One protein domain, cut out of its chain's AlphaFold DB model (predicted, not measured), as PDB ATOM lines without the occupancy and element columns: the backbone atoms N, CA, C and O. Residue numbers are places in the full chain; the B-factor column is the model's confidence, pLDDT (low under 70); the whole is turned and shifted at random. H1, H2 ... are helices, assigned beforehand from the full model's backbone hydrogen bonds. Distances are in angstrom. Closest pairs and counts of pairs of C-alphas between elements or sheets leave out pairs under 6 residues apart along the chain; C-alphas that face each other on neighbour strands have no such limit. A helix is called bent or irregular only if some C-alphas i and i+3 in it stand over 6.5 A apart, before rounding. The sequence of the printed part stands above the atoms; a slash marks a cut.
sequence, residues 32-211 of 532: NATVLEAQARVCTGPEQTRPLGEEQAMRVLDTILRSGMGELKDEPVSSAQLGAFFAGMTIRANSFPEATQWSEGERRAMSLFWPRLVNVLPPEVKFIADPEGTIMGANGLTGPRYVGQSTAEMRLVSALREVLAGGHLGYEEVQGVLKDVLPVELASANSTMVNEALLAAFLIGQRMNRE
ATOM      1  N   ASN A  32     268.927 166.325 323.090       98.31
ATOM      2  CA  ASN A  32     268.762 167.622 322.453       98.31
ATOM      3  C   ASN A  32     268.366 167.449 320.976       98.31
ATOM      4  O   ASN A  32     269.119 166.859 320.190       98.31
ATOM      5  N   ALA A  33     267.205 167.978 320.587       97.88
ATOM      6  CA  ALA A  33     266.628 167.749 319.262       97.88
ATOM      7  C   ALA A  33     267.510 168.253 318.104       97.88
ATOM      8  O   ALA A  33     267.638 167.562 317.092       97.88
ATOM      9  N   THR A  34     268.161 169.412 318.263       98.25
ATOM     10  CA  THR A  34     269.032 170.006 317.232       98.25
ATOM     11  C   THR A  34     270.214 169.093 316.917       98.25
ATOM     12  O   THR A  34     270.503 168.812 315.752       98.25
ATOM     13  N   VAL A  35     270.887 168.586 317.954       98.50
ATOM     14  CA  VAL A  35     272.025 167.674 317.776       98.50
ATOM     15  C   VAL A  35     271.553 166.312 317.261       98.50
ATOM     16  O   VAL A  35     272.176 165.748 316.361       98.50
ATOM     17  N   LEU A  36     270.402 165.823 317.734       98.12
ATOM     18  CA  LEU A  36     269.813 164.563 317.275       98.12
ATOM     19  C   LEU A  36     269.472 164.580 315.776       98.12
ATOM     20  O   LEU A  36     269.706 163.597 315.064       98.12
ATOM     21  N   GLU A  37     268.939 165.696 315.273       98.06
ATOM     22  CA  GLU A  37     268.670 165.890 313.846       98.06
ATOM     23  C   GLU A  37     269.968 165.887 313.025       98.06
ATOM     24  O   GLU A  37     270.044 165.242 311.973       98.06
ATOM     25  N   ALA A  38     271.020 166.534 313.531       98.19
ATOM     26  CA  ALA A  38     272.330 166.530 312.892       98.19
ATOM     27  C   ALA A  38     272.933 165.117 312.826       98.19
ATOM     28  O   ALA A  38     273.322 164.661 311.746       98.19
ATOM     29  N   GLN A  39     272.921 164.373 313.937       98.19
ATOM     30  CA  GLN A  39     273.370 162.975 314.001       98.19
ATOM     31  C   GLN A  39     272.596 162.085 313.015       98.19
ATOM     32  O   GLN A  39     273.173 161.216 312.351       98.19
ATOM     33  N   ALA A  40     271.292 162.332 312.827       97.12
ATOM     34  CA  ALA A  40     270.483 161.617 311.842       97.12
ATOM     35  C   ALA A  40     271.006 161.768 310.398       97.12
ATOM     36  O   ALA A  40     270.703 160.920 309.548       97.12
ATOM     37  N   ARG A  41     271.798 162.803 310.110       96.50
ATOM     38  CA  ARG A  41     272.381 163.066 308.792       96.50
ATOM     39  C   ARG A  41     273.844 162.663 308.671       96.50
ATOM     40  O   ARG A  41     274.198 162.094 307.640       96.50
ATOM     41  N   VAL A  42     274.657 162.944 309.689       96.75
ATOM     42  CA  VAL A  42     276.123 162.803 309.597       96.75
ATOM     43  C   VAL A  42     276.664 161.475 310.134       96.75
ATOM     44  O   VAL A  42     277.783 161.112 309.798       96.75
ATOM     45  N   CYS A  43     275.876 160.724 310.915       96.69
ATOM     46  CA  CYS A  43     276.297 159.459 311.543       96.69
ATOM     47  C   CYS A  43     275.780 158.200 310.804       96.69
ATOM     48  O   CYS A  43     275.303 157.252 311.429       96.69
ATOM     49  N   THR A  44     275.719 158.188 309.470       89.75
ATOM     50  CA  THR A  44     275.123 157.057 308.718       89.75
ATOM     51  C   THR A  44     276.145 156.044 308.218       89.75
ATOM     52  O   THR A  44     275.915 154.857 308.446       89.75
ATOM     53  N   GLY A  45     277.216 156.488 307.556       90.75
ATOM     54  CA  GLY A  45     278.258 155.639 306.957       90.75
ATOM     55  C   GLY A  45     278.887 156.286 305.711       90.75
ATOM     56  O   GLY A  45     278.427 157.350 305.287       90.75
ATOM     57  N   PRO A  46     279.893 155.657 305.076       91.50
ATOM     58  CA  PRO A  46     280.754 156.290 304.071       91.50
ATOM     59  C   PRO A  46     280.014 156.698 302.796       91.50
ATOM     60  O   PRO A  46     280.427 157.635 302.120       91.50
ATOM     61  N   GLU A  47     278.900 156.034 302.488       90.31
ATOM     62  CA  GLU A  47     278.126 156.235 301.256       90.31
ATOM     63  C   GLU A  47     276.794 156.971 301.482       90.31
ATOM     64  O   GLU A  47     276.150 157.407 300.532       90.31
ATOM     65  N   GLN A  48     276.335 157.077 302.732       90.12
ATOM     66  CA  GLN A  48     274.985 157.567 303.062       90.12
ATOM     67  C   GLN A  48     274.998 158.846 303.899       90.12
ATOM     68  O   GLN A  48     273.938 159.368 304.265       90.12
ATOM     69  N   THR A  49     276.180 159.311 304.290       93.56
ATOM     70  CA  THR A  49     276.344 160.531 305.074       93.56
ATOM     71  C   THR A  49     275.929 161.737 304.250       93.56
ATOM     72  O   THR A  49     276.282 161.871 303.084       93.56
ATOM     73  N   ARG A  50     275.145 162.621 304.871       95.81
ATOM     74  CA  ARG A  50     274.686 163.874 304.265       95.81
ATOM     75  C   ARG A  50     275.276 165.040 305.054       95.81
ATOM     76  O   ARG A  50     274.712 165.355 306.108       95.81
ATOM     77  N   PRO A  51     276.359 165.670 304.562       95.94
ATOM     78  CA  PRO A  51     276.976 166.824 305.208       95.94
ATOM     79  C   PRO A  51     275.956 167.908 305.562       95.94
ATOM     80  O   PRO A  51     274.944 168.078 304.866       95.94
ATOM     81  N   LEU A  52     276.184 168.624 306.660       97.44
ATOM     82  CA  LEU A  52     275.343 169.751 307.058       97.44
ATOM     83  C   LEU A  52     275.621 170.970 306.168       97.44
ATOM     84  O   LEU A  52     276.747 171.183 305.720       97.44
ATOM     85  N   GLY A  53     274.593 171.785 305.924       96.06
ATOM     86  CA  GLY A  53     274.794 173.135 305.393       96.06
ATOM     87  C   GLY A  53     275.379 174.063 306.464       96.06
ATOM     88  O   GLY A  53     275.340 173.741 307.649       96.06
ATOM     89  N   GLU A  54     275.879 175.231 306.063       97.19
ATOM     90  CA  GLU A  54     276.529 176.180 306.982       97.19
ATOM     91  C   GLU A  54     275.619 176.610 308.138       97.19
ATOM     92  O   GLU A  54     275.988 176.433 309.292       97.19
ATOM     93  N   GLU A  55     274.399 177.074 307.859       97.56
ATOM     94  CA  GLU A  55     273.453 177.498 308.904       97.56
ATOM     95  C   GLU A  55     273.147 176.367 309.903       97.56
ATOM     96  O   GLU A  55     273.057 176.585 311.110       97.56
ATOM     97  N   GLN A  56     273.034 175.134 309.402       97.88
ATOM     98  CA  GLN A  56     272.777 173.956 310.227       97.88
ATOM     99  C   GLN A  56     273.984 173.626 311.104       97.88
ATOM    100  O   GLN A  56     273.816 173.381 312.295       97.88
ATOM    101  N   ALA A  57     275.193 173.658 310.539       98.19
ATOM    102  CA  ALA A  57     276.425 173.434 311.283       98.19
ATOM    103  C   ALA A  57     276.627 174.504 312.370       98.19
ATOM    104  O   ALA A  57     276.880 174.156 313.520       98.19
ATOM    105  N   MET A  58     276.424 175.785 312.039       98.38
ATOM    106  CA  MET A  58     276.488 176.899 312.995       98.38
ATOM    107  C   MET A  58     275.496 176.694 314.146       98.38
ATOM    108  O   MET A  58     275.876 176.789 315.309       98.38
ATOM    109  N   ARG A  59     274.241 176.341 313.839       98.44
ATOM    110  CA  ARG A  59     273.197 176.097 314.845       98.44
ATOM    111  C   ARG A  59     273.544 174.937 315.780       98.44
ATOM    112  O   ARG A  59     273.326 175.032 316.986       98.44
ATOM    113  N   VAL A  60     274.075 173.845 315.236       98.56
ATOM    114  CA  VAL A  60     274.469 172.662 316.018       98.56
ATOM    115  C   VAL A  60     275.638 172.990 316.944       98.56
ATOM    116  O   VAL A  60     275.559 172.705 318.137       98.56
ATOM    117  N   LEU A  61     276.696 173.624 316.428       98.56
ATOM    118  CA  LEU A  61     277.877 173.972 317.225       98.56
ATOM    119  C   LEU A  61     277.578 175.054 318.272       98.56
ATOM    120  O   LEU A  61     278.090 174.961 319.385       98.56
ATOM    121  N   ASP A  62     276.708 176.023 317.966       98.50
ATOM    122  CA  ASP A  62     276.197 176.985 318.949       98.50
ATOM    123  C   ASP A  62     275.419 176.285 320.066       98.50
ATOM    124  O   ASP A  62     275.680 176.516 321.244       98.50
ATOM    125  N   THR A  63     274.529 175.352 319.714       98.56
ATOM    126  CA  THR A  63     273.776 174.563 320.701       98.56
ATOM    127  C   THR A  63     274.721 173.778 321.618       98.56
ATOM    128  O   THR A  63     274.551 173.798 322.836       98.56
ATOM    129  N   ILE A  64     275.750 173.137 321.056       98.56
ATOM    130  CA  ILE A  64     276.778 172.421 321.828       98.56
ATOM    131  C   ILE A  64     277.540 173.379 322.751       98.56
ATOM    132  O   ILE A  64     277.732 173.073 323.926       98.56
ATOM    133  N   LEU A  65     277.951 174.545 322.247       98.38
ATOM    134  CA  LEU A  65     278.694 175.535 323.022       98.38
ATOM    135  C   LEU A  65     277.876 176.057 324.206       98.38
ATOM    136  O   LEU A  65     278.356 176.039 325.337       98.38
ATOM    137  N   ARG A  66     276.628 176.463 323.957       98.19
ATOM    138  CA  ARG A  66     275.698 176.938 324.988       98.19
ATOM    139  C   ARG A  66     275.412 175.855 326.024       98.19
ATOM    140  O   ARG A  66     275.357 176.146 327.217       98.19
ATOM    141  N   SER A  67     275.301 174.598 325.590       97.75
ATOM    142  CA  SER A  67     275.191 173.454 326.499       97.75
ATOM    143  C   SER A  67     276.426 173.311 327.388       97.75
ATOM    144  O   SER A  67     276.288 173.188 328.601       97.75
ATOM    145  N   GLY A  68     277.631 173.372 326.811       96.06
ATOM    146  CA  GLY A  68     278.891 173.293 327.560       96.06
ATOM    147  C   GLY A  68     279.111 174.469 328.517       96.06
ATOM    148  O   GLY A  68     279.772 174.316 329.538       96.06
ATOM    149  N   MET A  69     278.518 175.629 328.227       96.88
ATOM    150  CA  MET A  69     278.498 176.796 329.118       96.88
ATOM    151  C   MET A  69     277.414 176.718 330.211       96.88
ATOM    152  O   MET A  69     277.336 177.614 331.050       96.88
ATOM    153  N   GLY A  70     276.576 175.674 330.222       95.06
ATOM    154  CA  GLY A  70     275.473 175.524 331.178       95.06
ATOM    155  C   GLY A  70     274.282 176.454 330.915       95.06
ATOM    156  O   GLY A  70     273.466 176.682 331.806       95.06
ATOM    157  N   GLU A  71     274.166 177.012 329.707       96.12
ATOM    158  CA  GLU A  71     273.097 177.951 329.344       96.12
ATOM    159  C   GLU A  71     271.787 177.252 328.946       96.12
ATOM    160  O   GLU A  71     270.722 177.876 328.962       96.12
ATOM    161  N   LEU A  72     271.846 175.969 328.571       93.44
ATOM    162  CA  LEU A  72     270.670 175.168 328.225       93.44
ATOM    163  C   LEU A  72     270.130 174.464 329.473       93.44
ATOM    164  O   LEU A  72     270.764 173.551 329.997       93.44
ATOM    165  N   LYS A  73     268.958 174.903 329.943       83.75
ATOM    166  CA  LYS A  73     268.277 174.312 331.108       83.75
ATOM    167  C   LYS A  73     267.440 173.091 330.738       83.75
ATOM    168  O   LYS A  73     267.450 172.106 331.467       83.75
ATOM    169  N   ASP A  74     266.758 173.162 329.599       86.56
ATOM    170  CA  ASP A  74     265.924 172.084 329.076       86.56
ATOM    171  C   ASP A  74     266.690 171.332 327.985       86.56
ATOM    172  O   ASP A  74     267.219 171.948 327.059       86.56
ATOM    173  N   GLU A  75     266.751 170.003 328.111       89.25
ATOM    174  CA  GLU A  75     267.386 169.095 327.140       89.25
ATOM    175  C   GLU A  75     268.808 169.536 326.719       89.25
ATOM    176  O   GLU A  75     269.067 169.774 325.528       89.25
ATOM    177  N   PRO A  76     269.755 169.668 327.676       95.56
ATOM    178  CA  PRO A  76     271.151 169.922 327.340       95.56
ATOM    179  C   PRO A  76     271.705 168.795 326.457       95.56
ATOM    180  O   PRO A  76     271.232 167.657 326.486       95.56
ATOM    181  N   VAL A  77     272.729 169.109 325.668       98.12
ATOM    182  CA  VAL A  77     273.416 168.118 324.835       98.12
ATOM    183  C   VAL A  77     274.128 167.123 325.751       98.12
ATOM    184  O   VAL A  77     275.005 167.506 326.524       98.12
ATOM    185  N   SER A  78     273.747 165.849 325.670       97.25
ATOM    186  CA  SER A  78     274.309 164.798 326.524       97.25
ATOM    187  C   SER A  78     275.723 164.387 326.102       97.25
ATOM    188  O   SER A  78     276.119 164.560 324.946       97.25
ATOM    189  N   SER A  79     276.468 163.753 327.012       97.25
ATOM    190  CA  SER A  79     277.779 163.163 326.706       97.25
ATOM    191  C   SER A  79     277.700 162.164 325.549       97.25
ATOM    192  O   SER A  79     278.517 162.226 324.629       97.25
ATOM    193  N   ALA A  80     276.670 161.310 325.518       97.81
ATOM    194  CA  ALA A  80     276.428 160.395 324.406       97.81
ATOM    195  C   ALA A  80     276.214 161.132 323.068       97.81
ATOM    196  O   ALA A  80     276.750 160.709 322.039       97.81
ATOM    197  N   GLN A  81     275.479 162.253 323.062       98.62
ATOM    198  CA  GLN A  81     275.311 163.071 321.856       98.62
ATOM    199  C   GLN A  81     276.627 163.692 321.389       98.62
ATOM    200  O   GLN A  81     276.916 163.652 320.192       98.62
ATOM    201  N   LEU A  82     277.437 164.221 322.312       98.69
ATOM    202  CA  LEU A  82     278.757 164.771 321.996       98.69
ATOM    203  C   LEU A  82     279.664 163.702 321.383       98.69
ATOM    204  O   LEU A  82     280.226 163.922 320.312       98.69
ATOM    205  N   GLY A  83     279.755 162.532 322.018       98.62
ATOM    206  CA  GLY A  83     280.584 161.429 321.543       98.62
ATOM    207  C   GLY A  83     280.189 160.943 320.154       98.62
ATOM    208  O   GLY A  83     281.022 160.884 319.251       98.62
ATOM    209  N   ALA A  84     278.900 160.678 319.942       98.62
ATOM    210  CA  ALA A  84     278.381 160.264 318.643       98.62
ATOM    211  C   ALA A  84     278.575 161.333 317.552       98.62
ATOM    212  O   ALA A  84     279.003 161.009 316.444       98.62
ATOM    213  N   PHE A  85     278.264 162.602 317.848       98.62
ATOM    214  CA  PHE A  85     278.405 163.689 316.878       98.62
ATOM    215  C   PHE A  85     279.868 163.894 316.475       98.62
ATOM    216  O   PHE A  85     280.172 163.883 315.281       98.62
ATOM    217  N   PHE A  86     280.779 164.028 317.444       98.31
ATOM    218  CA  PHE A  86     282.190 164.269 317.148       98.31
ATOM    219  C   PHE A  86     282.882 163.052 316.537       98.31
ATOM    220  O   PHE A  86     283.683 163.252 315.634       98.31
ATOM    221  N   ALA A  87     282.523 161.814 316.898       98.25
ATOM    222  CA  ALA A  87     283.035 160.632 316.197       98.25
ATOM    223  C   ALA A  87     282.682 160.672 314.705       98.25
ATOM    224  O   ALA A  87     283.536 160.440 313.847       98.25
ATOM    225  N   GLY A  88     281.437 161.052 314.391       97.25
ATOM    226  CA  GLY A  88     281.013 161.233 313.011       97.25
ATOM    227  C   GLY A  88     281.748 162.361 312.296       97.25
ATOM    228  O   GLY A  88     282.110 162.200 311.133       97.25
ATOM    229  N   MET A  89     282.015 163.482 312.969       97.06
ATOM    230  CA  MET A  89     282.824 164.559 312.393       97.06
ATOM    231  C   MET A  89     284.268 164.100 312.132       97.06
ATOM    232  O   MET A  89     284.764 164.290 311.026       97.06
ATOM    233  N   THR A  90     284.911 163.443 313.090       96.56
ATOM    234  CA  THR A  90     286.304 162.981 313.006       96.56
ATOM    235  C   THR A  90     286.530 161.994 311.866       96.56
ATOM    236  O   THR A  90     287.362 162.245 310.997       96.56
ATOM    237  N   ILE A  91     285.737 160.920 311.793       95.50
ATOM    238  CA  ILE A  91     285.890 159.886 310.754       95.50
ATOM    239  C   ILE A  91     285.690 160.482 309.353       95.50
ATOM    240  O   ILE A  91     286.430 160.187 308.411       95.50
ATOM    241  N   ARG A  92     284.707 161.380 309.212       95.50
ATOM    242  CA  ARG A  92     284.420 162.065 307.944       95.50
ATOM    243  C   ARG A  92     285.522 163.020 307.505       95.50
ATOM    244  O   ARG A  92     285.568 163.346 306.325       95.50
ATOM    245  N   ALA A  93     286.350 163.521 308.416       91.19
ATOM    246  CA  ALA A  93     287.391 164.476 308.057       91.19
ATOM    247  C   ALA A  93     288.502 163.822 307.219       91.19
ATOM    248  O   ALA A  93     289.024 164.469 306.314       91.19
ATOM    249  N   ASN A  94     288.820 162.551 307.497       77.31
ATOM    250  CA  ASN A  94     290.030 161.907 306.980       77.31
ATOM    251  C   ASN A  94     289.775 160.625 306.176       77.31
ATOM    252  O   ASN A  94     290.512 160.357 305.231       77.31
ATOM    253  N   SER A  95     288.757 159.834 306.530       86.44
ATOM    254  CA  SER A  95     288.661 158.439 306.061       86.44
ATOM    255  C   SER A  95     287.571 158.211 305.014       86.44
ATOM    256  O   SER A  95     287.547 157.177 304.351       86.44
ATOM    257  N   PHE A  96     286.636 159.150 304.868       91.12
ATOM    258  CA  PHE A  96     285.471 158.983 303.996       91.12
ATOM    259  C   PHE A  96     285.687 159.557 302.585       91.12
ATOM    260  O   PHE A  96     286.493 160.476 302.420       91.12
ATOM    261  N   PRO A  97     284.945 159.064 301.569       92.12
ATOM    262  CA  PRO A  97     284.932 159.653 300.230       92.12
ATOM    263  C   PRO A  97     284.538 161.135 300.247       92.12
ATOM    264  O   PRO A  97     283.688 161.537 301.036       92.12
ATOM    265  N   GLU A  98     285.083 161.938 299.326       91.75
ATOM    266  CA  GLU A  98     284.909 163.404 299.275       91.75
ATOM    267  C   GLU A  98     283.445 163.862 299.426       91.75
ATOM    268  O   GLU A  98     283.149 164.759 300.212       91.75
ATOM    269  N   ALA A  99     282.508 163.182 298.756       92.31
ATOM    270  CA  ALA A  99     281.078 163.502 298.795       92.31
ATOM    271  C   ALA A  99     280.439 163.400 300.197       92.31
ATOM    272  O   ALA A  99     279.373 163.973 300.436       92.31
ATOM    273  N   THR A 100     281.059 162.664 301.120       94.06
ATOM    274  CA  THR A 100     280.584 162.464 302.492       94.06
ATOM    275  C   THR A 100     281.519 163.055 303.550       94.06
ATOM    276  O   THR A 100     281.201 162.993 304.743       94.06
ATOM    277  N   GLN A 101     282.610 163.710 303.139       95.38
ATOM    278  CA  GLN A 101     283.467 164.512 304.015       95.38
ATOM    279  C   GLN A 101     282.782 165.814 304.452       95.38
ATOM    280  O   GLN A 101     281.602 166.045 304.175       95.38
ATOM    281  N   TRP A 102     283.494 166.659 305.200       96.00
ATOM    282  CA  TRP A 102     282.963 167.945 305.651       96.00
ATOM    283  C   TRP A 102     282.629 168.860 304.478       96.00
ATOM    284  O   TRP A 102     283.480 169.118 303.621       96.00
ATOM    285  N   SER A 103     281.419 169.419 304.500       95.38
ATOM    286  CA  SER A 103     281.054 170.515 303.609       95.38
ATOM    287  C   SER A 103     281.896 171.757 303.915       95.38
ATOM    288  O   SER A 103     282.434 171.916 305.016       95.38
ATOM    289  N   GLU A 104     281.975 172.696 302.972       95.62
ATOM    290  CA  GLU A 104     282.603 173.989 303.256       95.62
ATOM    291  C   GLU A 104     281.931 174.722 304.426       95.62
ATOM    292  O   GLU A 104     282.607 175.374 305.221       95.62
ATOM    293  N   GLY A 105     280.608 174.587 304.553       96.06
ATOM    294  CA  GLY A 105     279.843 175.168 305.652       96.06
ATOM    295  C   GLY A 105     280.222 174.572 307.007       96.06
ATOM    296  O   GLY A 105     280.391 175.312 307.971       96.06
ATOM    297  N   GLU A 106     280.420 173.253 307.079       97.00
ATOM    298  CA  GLU A 106     280.922 172.580 308.282       97.00
ATOM    299  C   GLU A 106     282.348 173.035 308.623       97.00
ATOM    300  O   GLU A 106     282.623 173.322 309.786       97.00
ATOM    301  N   ARG A 107     283.234 173.181 307.625       95.62
ATOM    302  CA  ARG A 107     284.604 173.695 307.827       95.62
ATOM    303  C   ARG A 107     284.602 175.124 308.376       95.62
ATOM    304  O   ARG A 107     285.295 175.396 309.357       95.62
ATOM    305  N   ARG A 108     283.804 176.025 307.788       95.94
ATOM    306  CA  ARG A 108     283.657 177.416 308.260       95.94
ATOM    307  C   ARG A 108     283.096 177.473 309.679       95.94
ATOM    308  O   ARG A 108     283.659 178.163 310.527       95.94
ATOM    309  N   ALA A 109     282.038 176.711 309.957       96.69
ATOM    310  CA  ALA A 109     281.440 176.651 311.285       96.69
ATOM    311  C   ALA A 109     282.424 176.103 312.329       96.69
ATOM    312  O   ALA A 109     282.589 176.700 313.390       96.69
ATOM    313  N   MET A 110     283.144 175.023 312.019       95.25
ATOM    314  CA  MET A 110     284.133 174.459 312.938       95.25
ATOM    315  C   MET A 110     285.273 175.443 313.218       95.25
ATOM    316  O   MET A 110     285.615 175.653 314.378       95.25
ATOM    317  N   SER A 111     285.797 176.122 312.191       93.69
ATOM    318  CA  SER A 111     286.836 177.147 312.368       93.69
ATOM    319  C   SER A 111     286.391 178.297 313.277       93.69
ATOM    320  O   SER A 111     287.221 178.864 313.984       93.69
ATOM    321  N   LEU A 112     285.105 178.659 313.251       95.38
ATOM    322  CA  LEU A 112     284.551 179.726 314.084       95.38
ATOM    323  C   LEU A 112     284.320 179.272 315.533       95.38
ATOM    324  O   LEU A 112     284.611 180.014 316.473       95.38
ATOM    325  N   PHE A 113     283.776 178.068 315.724       96.44
ATOM    326  CA  PHE A 113     283.317 177.598 317.032       96.44
ATOM    327  C   PHE A 113     284.373 176.821 317.823       96.44
ATOM    328  O   PHE A 113     284.380 176.913 319.054       96.44
ATOM    329  N   TRP A 114     285.280 176.089 317.166       94.88
ATOM    330  CA  TRP A 114     286.258 175.228 317.844       94.88
ATOM    331  C   TRP A 114     287.113 175.952 318.901       94.88
ATOM    332  O   TRP A 114     287.214 175.431 320.015       94.88
ATOM    333  N   PRO A 115     287.632 177.180 318.663       93.25
ATOM    334  CA  PRO A 115     288.404 177.911 319.672       93.25
ATOM    335  C   PRO A 115     287.640 178.190 320.974       93.25
ATOM    336  O   PRO A 115     288.253 178.362 322.025       93.25
ATOM    337  N   ARG A 116     286.302 178.240 320.926       95.00
ATOM    338  CA  ARG A 116     285.440 178.398 322.109       95.00
ATOM    339  C   ARG A 116     285.060 177.041 322.696       95.00
ATOM    340  O   ARG A 116     285.151 176.858 323.907       95.00
ATOM    341  N   LEU A 117     284.693 176.089 321.839       95.44
ATOM    342  CA  LEU A 117     284.315 174.729 322.225       95.44
ATOM    343  C   LEU A 117     285.425 174.016 323.000       95.44
ATOM    344  O   LEU A 117     285.156 173.418 324.038       95.44
ATOM    345  N   VAL A 118     286.682 174.140 322.569       92.50
ATOM    346  CA  VAL A 118     287.826 173.487 323.227       92.50
ATOM    347  C   VAL A 118     288.006 173.912 324.692       92.50
ATOM    348  O   VAL A 118     288.604 173.170 325.471       92.50
ATOM    349  N   ASN A 119     287.467 175.063 325.104       92.75
ATOM    350  CA  ASN A 119     287.540 175.536 326.489       92.75
ATOM    351  C   ASN A 119     286.421 174.982 327.381       92.75
ATOM    352  O   ASN A 119     286.603 174.930 328.593       92.75
ATOM    353  N   VAL A 120     285.291 174.561 326.801       95.25
ATOM    354  CA  VAL A 120     284.108 174.105 327.556       95.25
ATOM    355  C   VAL A 120     283.857 172.602 327.446       95.25
ATOM    356  O   VAL A 120     283.223 172.022 328.320       95.25
ATOM    357  N   LEU A 121     284.341 171.959 326.381       95.75
ATOM    358  CA  LEU A 121     284.180 170.520 326.192       95.75
ATOM    359  C   LEU A 121     285.047 169.739 327.194       95.75
ATOM    360  O   LEU A 121     286.126 170.210 327.570       95.75
ATOM    361  N   PRO A 122     284.631 168.534 327.609       95.19
ATOM    362  CA  PRO A 122     285.442 167.689 328.474       95.19
ATOM    363  C   PRO A 122     286.578 166.992 327.688       95.19
ATOM    364  O   PRO A 122     286.522 166.920 326.453       95.19
ATOM    365  N   PRO A 123     287.647 166.512 328.358       95.31
ATOM    366  CA  PRO A 123     288.844 165.974 327.700       95.31
ATOM    367  C   PRO A 123     288.579 164.816 326.731       95.31
ATOM    368  O   PRO A 123     289.159 164.788 325.648       95.31
ATOM    369  N   GLU A 124     287.677 163.903 327.079       96.56
ATOM    370  CA  GLU A 124     287.287 162.763 326.249       96.56
ATOM    371  C   GLU A 124     286.619 163.196 324.943       96.56
ATOM    372  O   GLU A 124     286.897 162.627 323.891       96.56
ATOM    373  N   VAL A 125     285.803 164.255 324.965       97.56
ATOM    374  CA  VAL A 125     285.179 164.793 323.749       97.56
ATOM    375  C   VAL A 125     286.218 165.506 322.887       97.56
ATOM    376  O   VAL A 125     286.183 165.368 321.668       97.56
ATOM    377  N   LYS A 126     287.186 166.209 323.496       96.38
ATOM    378  CA  LYS A 126     288.324 166.789 322.755       96.38
ATOM    379  C   LYS A 126     289.161 165.704 322.081       96.38
ATOM    380  O   LYS A 126     289.589 165.900 320.951       96.38
ATOM    381  N   PHE A 127     289.364 164.570 322.753       96.81
ATOM    382  CA  PHE A 127     290.002 163.395 322.163       96.81
ATOM    383  C   PHE A 127     289.204 162.839 320.986       96.81
ATOM    384  O   PHE A 127     289.768 162.671 319.915       96.81
ATOM    385  N   ILE A 128     287.901 162.605 321.150       97.75
ATOM    386  CA  ILE A 128     287.062 162.065 320.072       97.75
ATOM    387  C   ILE A 128     287.076 162.996 318.852       97.75
ATOM    388  O   ILE A 128     287.141 162.526 317.718       97.75
ATOM    389  N   ALA A 129     287.014 164.308 319.082       96.31
ATOM    390  CA  ALA A 129     286.983 165.342 318.054       96.31
ATOM    391  C   ALA A 129     288.323 165.531 317.317       96.31
ATOM    392  O   ALA A 129     288.324 165.924 316.152       96.31
ATOM    393  N   ASP A 130     289.452 165.293 317.986       94.69
ATOM    394  CA  ASP A 130     290.781 165.490 317.407       94.69
ATOM    395  C   ASP A 130     291.815 164.511 317.997       94.69
ATOM    396  O   ASP A 130     292.702 164.921 318.755       94.69
ATOM    397  N   PRO A 131     291.709 163.201 317.694       94.38
ATOM    398  CA  PRO A 131     292.478 162.158 318.380       94.38
ATOM    399  C   PRO A 131     293.991 162.298 318.189       94.38
ATOM    400  O   PRO A 131     294.749 161.999 319.115       94.38
ATOM    401  N   GLU A 132     294.411 162.809 317.029       90.75
ATOM    402  CA  GLU A 132     295.815 163.007 316.642       90.75
ATOM    403  C   GLU A 132     296.245 164.489 316.653       90.75
ATOM    404  O   GLU A 132     297.413 164.801 316.421       90.75
ATOM    405  N   GLY A 133     295.337 165.422 316.970       89.69
ATOM    406  CA  GLY A 133     295.643 166.858 317.039       89.69
ATOM    407  C   GLY A 133     295.810 167.542 315.676       89.69
ATOM    408  O   GLY A 133     296.415 168.613 315.595       89.69
ATOM    409  N   THR A 134     295.343 166.911 314.596       87.50
ATOM    410  CA  THR A 134     295.537 167.353 313.207       87.50
ATOM    411  C   THR A 134     294.255 167.819 312.524       87.50
ATOM    412  O   THR A 134     294.329 168.377 311.431       87.50
ATOM    413  N   ILE A 135     293.083 167.589 313.123       86.81
ATOM    414  CA  ILE A 135     291.782 167.820 312.479       86.81
ATOM    415  C   ILE A 135     291.257 169.219 312.790       86.81
ATOM    416  O   ILE A 135     290.759 169.905 311.896       86.81
ATOM    417  N   MET A 136     291.361 169.653 314.048       86.12
ATOM    418  CA  MET A 136     290.667 170.851 314.526       86.12
ATOM    419  C   MET A 136     291.563 172.106 314.610       86.12
ATOM    420  O   MET A 136     291.069 173.197 314.898       86.12
ATOM    421  N   GLY A 137     292.867 171.990 314.321       76.75
ATOM    422  CA  GLY A 137     293.821 173.112 314.255       76.75
ATOM    423  C   GLY A 137     294.653 173.347 315.531       76.75
ATOM    424  O   GLY A 137     294.794 172.471 316.381       76.75
ATOM    425  N   ALA A 138     295.273 174.532 315.656       56.19
ATOM    426  CA  ALA A 138     296.259 174.827 316.707       56.19
ATOM    427  C   ALA A 138     295.672 174.736 318.137       56.19
ATOM    428  O   ALA A 138     294.599 175.279 318.396       56.19
ATOM    429  N   ASN A 139     296.431 174.108 319.054       56.84
ATOM    430  CA  ASN A 139     296.140 173.744 320.467       56.84
ATOM    431  C   ASN A 139     295.716 172.278 320.748       56.84
ATOM    432  O   ASN A 139     295.357 171.942 321.877       56.84
ATOM    433  N   GLY A 140     295.841 171.372 319.774       60.50
ATOM    434  CA  GLY A 140     295.390 169.971 319.849       60.50
ATOM    435  C   GLY A 140     296.231 168.968 320.660       60.50
ATOM    436  O   GLY A 140     296.289 167.808 320.280       60.50
ATOM    437  N   LEU A 141     296.884 169.333 321.774       70.94
ATOM    438  CA  LEU A 141     297.667 168.345 322.558       70.94
ATOM    439  C   LEU A 141     296.814 167.417 323.436       70.94
ATOM    440  O   LEU A 141     297.336 166.431 323.957       70.94
ATOM    441  N   THR A 142     295.529 167.728 323.635       79.00
ATOM    442  CA  THR A 142     294.665 166.927 324.518       79.00
ATOM    443  C   THR A 142     294.383 165.552 323.922       79.00
ATOM    444  O   THR A 142     294.556 164.560 324.620       79.00
ATOM    445  N   GLY A 143     294.008 165.473 322.641       83.12
ATOM    446  CA  GLY A 143     293.671 164.203 321.994       83.12
ATOM    447  C   GLY A 143     294.822 163.195 321.973       83.12
ATOM    448  O   GLY A 143     294.657 162.106 322.526       83.12
ATOM    449  N   PRO A 144     296.020 163.556 321.477       86.69
ATOM    450  CA  PRO A 144     297.174 162.654 321.453       86.69
ATOM    451  C   PRO A 144     297.603 162.147 322.835       86.69
ATOM    452  O   PRO A 144     298.179 161.072 322.949       86.69
ATOM    453  N   ARG A 145     297.336 162.917 323.898       92.38
ATOM    454  CA  ARG A 145     297.731 162.582 325.277       92.38
ATOM    455  C   ARG A 145     296.628 161.910 326.088       92.38
ATOM    456  O   ARG A 145     296.893 161.468 327.204       92.38
ATOM    457  N   TYR A 146     295.401 161.866 325.577       95.44
ATOM    458  CA  TYR A 146     294.286 161.260 326.289       95.44
ATOM    459  C   TYR A 146     294.393 159.734 326.241       95.44
ATOM    460  O   TYR A 146     294.537 159.141 325.169       95.44
ATOM    461  N   VAL A 147     294.318 159.115 327.420       94.56
ATOM    462  CA  VAL A 147     294.439 157.662 327.611       94.56
ATOM    463  C   VAL A 147     293.250 157.058 328.362       94.56
ATOM    464  O   VAL A 147     293.243 155.862 328.587       94.56
ATOM    465  N   GLY A 148     292.237 157.844 328.740       93.56
ATOM    466  CA  GLY A 148     291.150 157.383 329.616       93.56
ATOM    467  C   GLY A 148     291.488 157.481 331.109       93.56
ATOM    468  O   GLY A 148     292.627 157.754 331.489       93.56
ATOM    469  N   GLN A 149     290.478 157.308 331.962       91.62
ATOM    470  CA  GLN A 149     290.565 157.476 333.421       91.62
ATOM    471  C   GLN A 149     290.540 156.149 334.197       91.62
ATOM    472  O   GLN A 149     290.746 156.134 335.410       91.62
ATOM    473  N   SER A 150     290.302 155.025 333.519       91.62
ATOM    474  CA  SER A 150     290.260 153.679 334.100       91.62
ATOM    475  C   SER A 150     290.853 152.650 333.137       91.62
ATOM    476  O   SER A 150     291.080 152.956 331.970       91.62
ATOM    477  N   THR A 151     291.087 151.415 333.587       91.69
ATOM    478  CA  THR A 151     291.553 150.326 332.707       91.69
ATOM    479  C   THR A 151     290.576 150.036 331.569       91.69
ATOM    480  O   THR A 151     291.008 149.852 330.431       91.69
ATOM    481  N   ALA A 152     289.273 150.080 331.858       92.44
ATOM    482  CA  ALA A 152     288.225 149.939 330.855       92.44
ATOM    483  C   ALA A 152     288.287 151.074 329.819       92.44
ATOM    484  O   ALA A 152     288.279 150.829 328.612       92.44
ATOM    485  N   GLU A 153     288.435 152.323 330.276       94.81
ATOM    486  CA  GLU A 153     288.580 153.464 329.369       94.81
ATOM    487  C   GLU A 153     289.899 153.440 328.594       94.81
ATOM    488  O   GLU A 153     289.900 153.810 327.427       94.81
ATOM    489  N   MET A 154     290.999 152.959 329.179       95.50
ATOM    490  CA  MET A 154     292.275 152.781 328.475       95.50
ATOM    491  C   MET A 154     292.121 151.842 327.277       95.50
ATOM    492  O   MET A 154     292.551 152.176 326.169       95.50
ATOM    493  N   ARG A 155     291.450 150.699 327.469       96.00
ATOM    494  CA  ARG A 155     291.148 149.765 326.377       96.00
ATOM    495  C   ARG A 155     290.228 150.402 325.334       96.00
ATOM    496  O   ARG A 155     290.512 150.318 324.140       96.00
ATOM    497  N   LEU A 156     289.164 151.076 325.773       97.38
ATOM    498  CA  LEU A 156     288.207 151.740 324.887       97.38
ATOM    499  C   LEU A 156     288.850 152.867 324.064       97.38
ATOM    500  O   LEU A 156     288.602 152.965 322.868       97.38
ATOM    501  N   VAL A 157     289.699 153.695 324.673       97.81
ATOM    502  CA  VAL A 157     290.434 154.779 324.003       97.81
ATOM    503  C   VAL A 157     291.412 154.216 322.978       97.81
ATOM    504  O   VAL A 157     291.488 154.742 321.870       97.81
ATOM    505  N   SER A 158     292.116 153.127 323.309       97.00
ATOM    506  CA  SER A 158     292.994 152.437 322.358       97.00
ATOM    507  C   SER A 158     292.217 151.962 321.128       97.00
ATOM    508  O   SER A 158     292.612 152.257 320.004       97.00
ATOM    509  N   ALA A 159     291.075 151.301 321.336       98.12
ATOM    510  CA  ALA A 159     290.203 150.851 320.254       98.12
ATOM    511  C   ALA A 159     289.624 152.029 319.443       98.12
ATOM    512  O   ALA A 159     289.549 151.982 318.215       98.12
ATOM    513  N   LEU A 160     289.250 153.121 320.116       98.12
ATOM    514  CA  LEU A 160     288.721 154.326 319.480       98.12
ATOM    515  C   LEU A 160     289.719 154.995 318.540       98.12
ATOM    516  O   LEU A 160     289.281 155.550 317.540       98.12
ATOM    517  N   ARG A 161     291.028 154.952 318.809       97.44
ATOM    518  CA  ARG A 161     292.022 155.524 317.882       97.44
ATOM    519  C   ARG A 161     291.958 154.861 316.510       97.44
ATOM    520  O   ARG A 161     291.922 155.555 315.499       97.44
ATOM    521  N   GLU A 162     291.872 153.535 316.482       97.25
ATOM    522  CA  GLU A 162     291.737 152.783 315.235       97.25
ATOM    523  C   GLU A 162     290.379 153.031 314.568       97.25
ATOM    524  O   GLU A 162     290.317 153.360 313.384       97.25
ATOM    525  N   VAL A 163     289.291 152.970 315.339       97.75
ATOM    526  CA  VAL A 163     287.936 153.200 314.816       97.75
ATOM    527  C   VAL A 163     287.785 154.617 314.243       97.75
ATOM    528  O   VAL A 163     287.257 154.783 313.143       97.75
ATOM    529  N   LEU A 164     288.273 155.648 314.937       97.19
ATOM    530  CA  LEU A 164     288.192 157.044 314.490       97.19
ATOM    531  C   LEU A 164     289.091 157.338 313.279       97.19
ATOM    532  O   LEU A 164     288.817 158.285 312.542       97.19
ATOM    533  N   ALA A 165     290.112 156.512 313.037       95.69
ATOM    534  CA  ALA A 165     290.920 156.539 311.819       95.69
ATOM    535  C   ALA A 165     290.255 155.812 310.630       95.69
ATOM    536  O   ALA A 165     290.804 155.798 309.528       95.69
ATOM    537  N   GLY A 166     289.061 155.239 310.811       95.25
ATOM    538  CA  GLY A 166     288.368 154.455 309.784       95.25
ATOM    539  C   GLY A 166     288.765 152.974 309.751       95.25
ATOM    540  O   GLY A 166     288.471 152.298 308.769       95.25
ATOM    541  N   GLY A 167     289.459 152.483 310.784       96.31
ATOM    542  CA  GLY A 167     289.897 151.094 310.918       96.31
ATOM    543  C   GLY A 167     288.834 150.150 311.489       96.31
ATOM    544  O   GLY A 167     287.722 150.563 311.840       96.31
ATOM    545  N   HIS A 168     289.203 148.872 311.591       97.88
ATOM    546  CA  HIS A 168     288.350 147.780 312.064       97.88
ATOM    547  C   HIS A 168     289.075 146.945 313.105       97.88
ATOM    548  O   HIS A 168     290.240 146.614 312.930       97.88
ATOM    549  N   LEU A 169     288.342 146.517 314.124       98.31
ATOM    550  CA  LEU A 169     288.912 145.789 315.250       98.31
ATOM    551  C   LEU A 169     288.858 144.269 315.065       98.31
ATOM    552  O   LEU A 169     288.042 143.711 314.320       98.31
ATOM    553  N   GLY A 170     289.718 143.576 315.802       97.94
ATOM    554  CA  GLY A 170     289.685 142.132 315.967       97.94
ATOM    555  C   GLY A 170     288.494 141.643 316.802       97.94
ATOM    556  O   GLY A 170     287.868 142.376 317.563       97.94
ATOM    557  N   TYR A 171     288.201 140.344 316.687       96.62
ATOM    558  CA  TYR A 171     287.128 139.680 317.440       96.62
ATOM    559  C   TYR A 171     287.304 139.814 318.965       96.62
ATOM    560  O   TYR A 171     286.374 140.232 319.655       96.62
ATOM    561  N   GLU A 172     288.496 139.487 319.473       96.38
ATOM    562  CA  GLU A 172     288.805 139.531 320.909       96.38
ATOM    563  C   GLU A 172     288.864 140.965 321.439       96.38
ATOM    564  O   GLU A 172     288.445 141.221 322.563       96.38
ATOM    565  N   GLU A 173     289.315 141.915 320.616       97.31
ATOM    566  CA  GLU A 173     289.355 143.335 320.974       97.31
ATOM    567  C   GLU A 173     287.945 143.885 321.189       97.31
ATOM    568  O   GLU A 173     287.680 144.506 322.217       97.31
ATOM    569  N   VAL A 174     287.008 143.591 320.275       97.81
ATOM    570  CA  VAL A 174     285.601 143.985 320.438       97.81
ATOM    571  C   VAL A 174     284.995 143.350 321.687       97.81
ATOM    572  O   VAL A 174     284.370 144.055 322.476       97.81
ATOM    573  N   GLN A 175     285.190 142.046 321.913       95.69
ATOM    574  CA  GLN A 175     284.668 141.394 323.121       95.69
ATOM    575  C   GLN A 175     285.262 141.997 324.396       95.69
ATOM    576  O   GLN A 175     284.522 142.300 325.329       95.69
ATOM    577  N   GLY A 176     286.580 142.196 324.425       95.06
ATOM    578  CA  GLY A 176     287.286 142.771 325.562       95.06
ATOM    579  C   GLY A 176     286.842 144.198 325.865       95.06
ATOM    580  O   GLY A 176     286.759 144.557 327.035       95.06
ATOM    581  N   VAL A 177     286.526 145.007 324.848       96.44
ATOM    582  CA  VAL A 177     285.916 146.329 325.051       96.44
ATOM    583  C   VAL A 177     284.511 146.183 325.630       96.44
ATOM    584  O   VAL A 177     284.217 146.793 326.649       96.44
ATOM    585  N   LEU A 178     283.642 145.365 325.030       95.62
ATOM    586  CA  LEU A 178     282.246 145.249 325.466       95.62
ATOM    587  C   LEU A 178     282.107 144.745 326.903       95.62
ATOM    588  O   LEU A 178     281.277 145.271 327.639       95.62
ATOM    589  N   LYS A 179     282.921 143.762 327.298       93.62
ATOM    590  CA  LYS A 179     282.936 143.216 328.662       93.62
ATOM    591  C   LYS A 179     283.437 144.220 329.699       93.62
ATOM    592  O   LYS A 179     282.956 144.215 330.822       93.62
ATOM    593  N   ASP A 180     284.379 145.081 329.325       92.31
ATOM    594  CA  ASP A 180     284.925 146.095 330.232       92.31
ATOM    595  C   ASP A 180     283.980 147.289 330.423       92.31
ATOM    596  O   ASP A 180     284.029 147.951 331.459       92.31
ATOM    597  N   VAL A 181     283.162 147.610 329.411       92.44
ATOM    598  CA  VAL A 181     282.349 148.840 329.388       92.44
ATOM    599  C   VAL A 181     280.863 148.609 329.673       92.44
ATOM    600  O   VAL A 181     280.144 149.585 329.878       92.44
ATOM    601  N   LEU A 182     280.388 147.357 329.665       92.44
ATOM    602  CA  LEU A 182     278.996 146.995 329.948       92.44
ATOM    603  C   LEU A 182     278.903 146.032 331.146       92.44
ATOM    604  O   LEU A 182     279.735 145.133 331.254       92.44
ATOM    605  N   PRO A 183     277.855 146.132 331.987       89.12
ATOM    606  CA  PRO A 183     276.718 147.055 331.895       89.12
ATOM    607  C   PRO A 183     277.089 148.515 332.191       89.12
ATOM    608  O   PRO A 183     277.970 148.797 332.996       89.12
ATOM    609  N   VAL A 184     276.353 149.453 331.590       81.69
ATOM    610  CA  VAL A 184     276.348 150.851 332.040       81.69
ATOM    611  C   VAL A 184     275.469 150.928 333.291       81.69
ATOM    612  O   VAL A 184     274.242 150.899 333.200       81.69
ATOM    613  N   GLU A 185     276.081 150.960 334.475       68.88
ATOM    614  CA  GLU A 185     275.334 151.096 335.729       68.88
ATOM    615  C   GLU A 185     274.795 152.524 335.919       68.88
ATOM    616  O   GLU A 185     275.523 153.515 335.827       68.88
ATOM    617  N   LEU A 186     273.508 152.632 336.267       52.59
ATOM    618  CA  LEU A 186     272.913 153.858 336.798       52.59
ATOM    619  C   LEU A 186     273.415 154.056 338.235       52.59
ATOM    620  O   LEU A 186     272.849 153.493 339.164       52.59
ATOM    621  N   ALA A 187     274.483 154.840 338.398       39.91
ATOM    622  CA  ALA A 187     274.967 155.378 339.673       39.91
ATOM    623  C   ALA A 187     274.898 154.396 340.868       39.91
ATOM    624  O   ALA A 187     274.197 154.643 341.850       39.91
ATOM    625  N   SER A 188     275.651 153.295 340.803       35.78
ATOM    626  CA  SER A 188     275.969 152.459 341.966       35.78
ATOM    627  C   SER A 188     277.467 152.574 342.290       35.78
ATOM    628  O   SER A 188     278.299 152.817 341.418       35.78
ATOM    629  N   ALA A 189     277.807 152.526 343.578       37.34
ATOM    630  CA  ALA A 189     279.000 153.172 344.129       37.34
ATOM    631  C   ALA A 189     280.350 152.459 343.891       37.34
ATOM    632  O   ALA A 189     281.350 152.953 344.400       37.34
ATOM    633  N   ASN A 190     280.417 151.332 343.163       40.03
ATOM    634  CA  ASN A 190     281.623 150.483 343.151       40.03
ATOM    635  C   ASN A 190     282.065 149.896 341.791       40.03
ATOM    636  O   ASN A 190     282.956 149.048 341.778       40.03
ATOM    637  N   SER A 191     281.540 150.353 340.650       48.12
ATOM    638  CA  SER A 191     282.043 149.955 339.319       48.12
ATOM    639  C   SER A 191     282.671 151.134 338.570       48.12
ATOM    640  O   SER A 191     282.206 152.268 338.681       48.12
ATOM    641  N   THR A 192     283.712 150.879 337.772       52.22
ATOM    642  CA  THR A 192     284.350 151.868 336.887       52.22
ATOM    643  C   THR A 192     283.356 152.382 335.845       52.22
ATOM    644  O   THR A 192     283.164 151.763 334.805       52.22
ATOM    645  N   MET A 193     282.715 153.516 336.135       72.69
ATOM    646  CA  MET A 193     281.815 154.215 335.219       72.69
ATOM    647  C   MET A 193     282.604 154.673 333.985       72.69
ATOM    648  O   MET A 193     283.468 155.540 334.089       72.69
ATOM    649  N   VAL A 194     282.330 154.067 332.830       86.56
ATOM    650  CA  VAL A 194     282.900 154.485 331.543       86.56
ATOM    651  C   VAL A 194     282.120 155.682 331.021       86.56
ATOM    652  O   VAL A 194     280.889 155.698 331.056       86.56
ATOM    653  N   ASN A 195     282.828 156.685 330.512       93.00
ATOM    654  CA  ASN A 195     282.193 157.873 329.968       93.00
ATOM    655  C   ASN A 195     281.313 157.551 328.743       93.00
ATOM    656  O   ASN A 195     281.780 157.002 327.740       93.00
ATOM    657  N   GLU A 196     280.043 157.967 328.788       95.38
ATOM    658  CA  GLU A 196     279.084 157.736 327.700       95.38
ATOM    659  C   GLU A 196     279.522 158.340 326.359       95.38
ATOM    660  O   GLU A 196     279.147 157.811 325.314       95.38
ATOM    661  N   ALA A 197     280.321 159.417 326.353       97.94
ATOM    662  CA  ALA A 197     280.852 159.985 325.117       97.94
ATOM    663  C   ALA A 197     281.793 159.003 324.409       97.94
ATOM    664  O   ALA A 197     281.692 158.831 323.196       97.94
ATOM    665  N   LEU A 198     282.669 158.317 325.153       98.31
ATOM    666  CA  LEU A 198     283.578 157.316 324.589       98.31
ATOM    667  C   LEU A 198     282.794 156.114 324.049       98.31
ATOM    668  O   LEU A 198     283.012 155.689 322.915       98.31
ATOM    669  N   LEU A 199     281.829 155.602 324.821       97.81
ATOM    670  CA  LEU A 199     281.005 154.469 324.393       97.81
ATOM    671  C   LEU A 199     280.143 154.820 323.168       97.81
ATOM    672  O   LEU A 199     280.084 154.059 322.203       97.81
ATOM    673  N   ALA A 200     279.515 155.998 323.155       98.44
ATOM    674  CA  ALA A 200     278.743 156.472 322.011       98.44
ATOM    675  C   ALA A 200     279.613 156.675 320.764       98.44
ATOM    676  O   ALA A 200     279.200 156.292 319.666       98.44
ATOM    677  N   ALA A 201     280.818 157.233 320.926       98.69
ATOM    678  CA  ALA A 201     281.787 157.382 319.846       98.69
ATOM    679  C   ALA A 201     282.210 156.029 319.268       98.69
ATOM    680  O   ALA A 201     282.308 155.894 318.053       98.69
ATOM    681  N   PHE A 202     282.396 155.017 320.116       98.62
ATOM    682  CA  PHE A 202     282.796 153.676 319.697       98.62
ATOM    683  C   PHE A 202     281.699 152.991 318.879       98.62
ATOM    684  O   PHE A 202     281.938 152.546 317.755       98.62
ATOM    685  N   LEU A 203     280.465 153.000 319.395       98.31
ATOM    686  CA  LEU A 203     279.309 152.408 318.721       98.31
ATOM    687  C   LEU A 203     278.993 153.099 317.385       98.31
ATOM    688  O   LEU A 203     278.683 152.429 316.398       98.31
ATOM    689  N   ILE A 204     279.053 154.435 317.338       98.25
ATOM    690  CA  ILE A 204     278.831 155.186 316.096       98.25
ATOM    691  C   ILE A 204     280.003 155.046 315.139       98.25
ATOM    692  O   ILE A 204     279.768 154.895 313.944       98.25
ATOM    693  N   GLY A 205     281.235 155.051 315.637       97.81
ATOM    694  CA  GLY A 205     282.422 154.919 314.810       97.81
ATOM    695  C   GLY A 205     282.455 153.589 314.063       97.81
ATOM    696  O   GLY A 205     282.543 153.585 312.839       97.81
ATOM    697  N   GLN A 206     282.253 152.465 314.758       97.25
ATOM    698  CA  GLN A 206     282.205 151.151 314.104       97.25
ATOM    699  C   GLN A 206     281.038 151.028 313.122       97.25
ATOM    700  O   GLN A 206     281.217 150.530 312.010       97.25
ATOM    701  N   ARG A 207     279.855 151.553 313.478       95.62
ATOM    702  CA  ARG A 207     278.730 151.646 312.537       95.62
ATOM    703  C   ARG A 207     279.135 152.404 311.275       95.62
ATOM    704  O   ARG A 207     278.806 152.000 310.162       95.62
ATOM    705  N   MET A 208     279.788 153.547 311.460       96.06
ATOM    706  CA  MET A 208     280.196 154.419 310.372       96.06
ATOM    707  C   MET A 208     281.257 153.769 309.495       96.06
ATOM    708  O   MET A 208     281.174 153.954 308.292       96.06
ATOM    709  N   ASN A 209     282.153 152.945 310.032       95.62
ATOM    710  CA  ASN A 209     283.137 152.214 309.228       95.62
ATOM    711  C   ASN A 209     282.537 151.020 308.463       95.62
ATOM    712  O   ASN A 209     283.182 150.518 307.551       95.62
ATOM    713  N   ARG A 210     281.283 150.636 308.756       94.00
ATOM    714  CA  ARG A 210     280.608 149.393 308.331       94.00
ATOM    715  C   ARG A 210     281.261 148.176 308.974       94.00
ATOM    716  O   ARG A 210     282.364 147.784 308.627       94.00
ATOM    717  N   GLU A 211     280.544 147.556 309.892       94.69
ATOM    718  CA  GLU A 211     281.084 146.486 310.716       94.69
ATOM    719  C   GLU A 211     281.540 145.288 309.876       94.69
ATOM    720  O   GLU A 211     280.833 144.832 308.974       94.69
TER     721      GLU A 211
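Overview. This is residues 32 to 211 of the 532 residues of an uncharacterized protein of Oryza rufipogon (UniProt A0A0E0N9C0). This is a compact, rounded assembly of helices with H3 in the middle and H9 beside it. H1 packs on one side of H3, and H5, followed by the short H6, lies on the opposite side; the side-by-side pair H2 and H4 makes one end, and H7 with H8 the other. The 180 printed residues hold nine named helices, H1 to H9 in chain order, and no named strand; the class is all helix. The radius of gyration of the C-alphas is 15.5 A, and the spans are 43 by 37 by 30 A.

Arrangement. The longest helix, H4, residues 104 to 120, has a kink of 53 degrees near residue 113 and is irregular, with C-alphas 112 and 115 7.0 A apart. It touches H2, residues 54 to 68, at a shallow tilt of 8 degrees, the same way; the closest C-alphas, of Glu 54 and Gly 105, are 3.7 A apart. H2 touches H1, residues 33 to 42, at a steep tilt of 52 degrees, opposite ways, closest at C-alphas Val 35 and Val 60, 5.8 A. H1 touches the hub, H3, residues 79 to 94, closest at C-alphas Gln 39 and Phe 85, 5.8 A. H3 touches H9, residues 196 to 209, closest at C-alphas Gly 83 and Ala 197, 3.9 A, at 36 degrees, only just a steep tilt. H3 also touches H5, residues 123 to 129, with C-alphas Phe 86 and Ala 129 closest at 5.0 A. H5 touches H6, residues 142 to 145, closest at C-alphas Phe 127 and Gly 143, 3.8 A. H9 touches H7, residues 151 to 164, closest at C-alphas Val 163 and Gly 205, 5.8 A. H7 touches H8, residues 171 to 181, at a steep tilt of 50 degrees, opposite ways, closest at C-alphas Ala 152 and Asp 180, 5.1 A. H3 and H4 are apart. Every O i to N i+4 pair is within hydrogen-bond range in H2, H5, H8 and H9, against 5 of 6 in H1, 11 of 12 in H3, 9 of 13 in H4 and 9 of 10 in H7; H6 is too short for such a pair.

Along the chain. H1 begins at C-alpha 33, (266.628, 167.749, 319.262). H4 measures 24.3 A from first to last C-alpha, H3 23.3 A, H2 20.9 A, and H7 and H9 19.7 A each. H9 ends at C-alpha 209, (283.137, 152.214, 309.228).

Size, cuts and confidence. The C-alphas farthest apart, of Ala 99 and Ala 189, are 46.5 A apart. The printed part has no cut. The links H1 to H2, H5 to H6 and H8 to H9 are long. Residues 138 to 140 and 185 to 192 have pLDDT under 70.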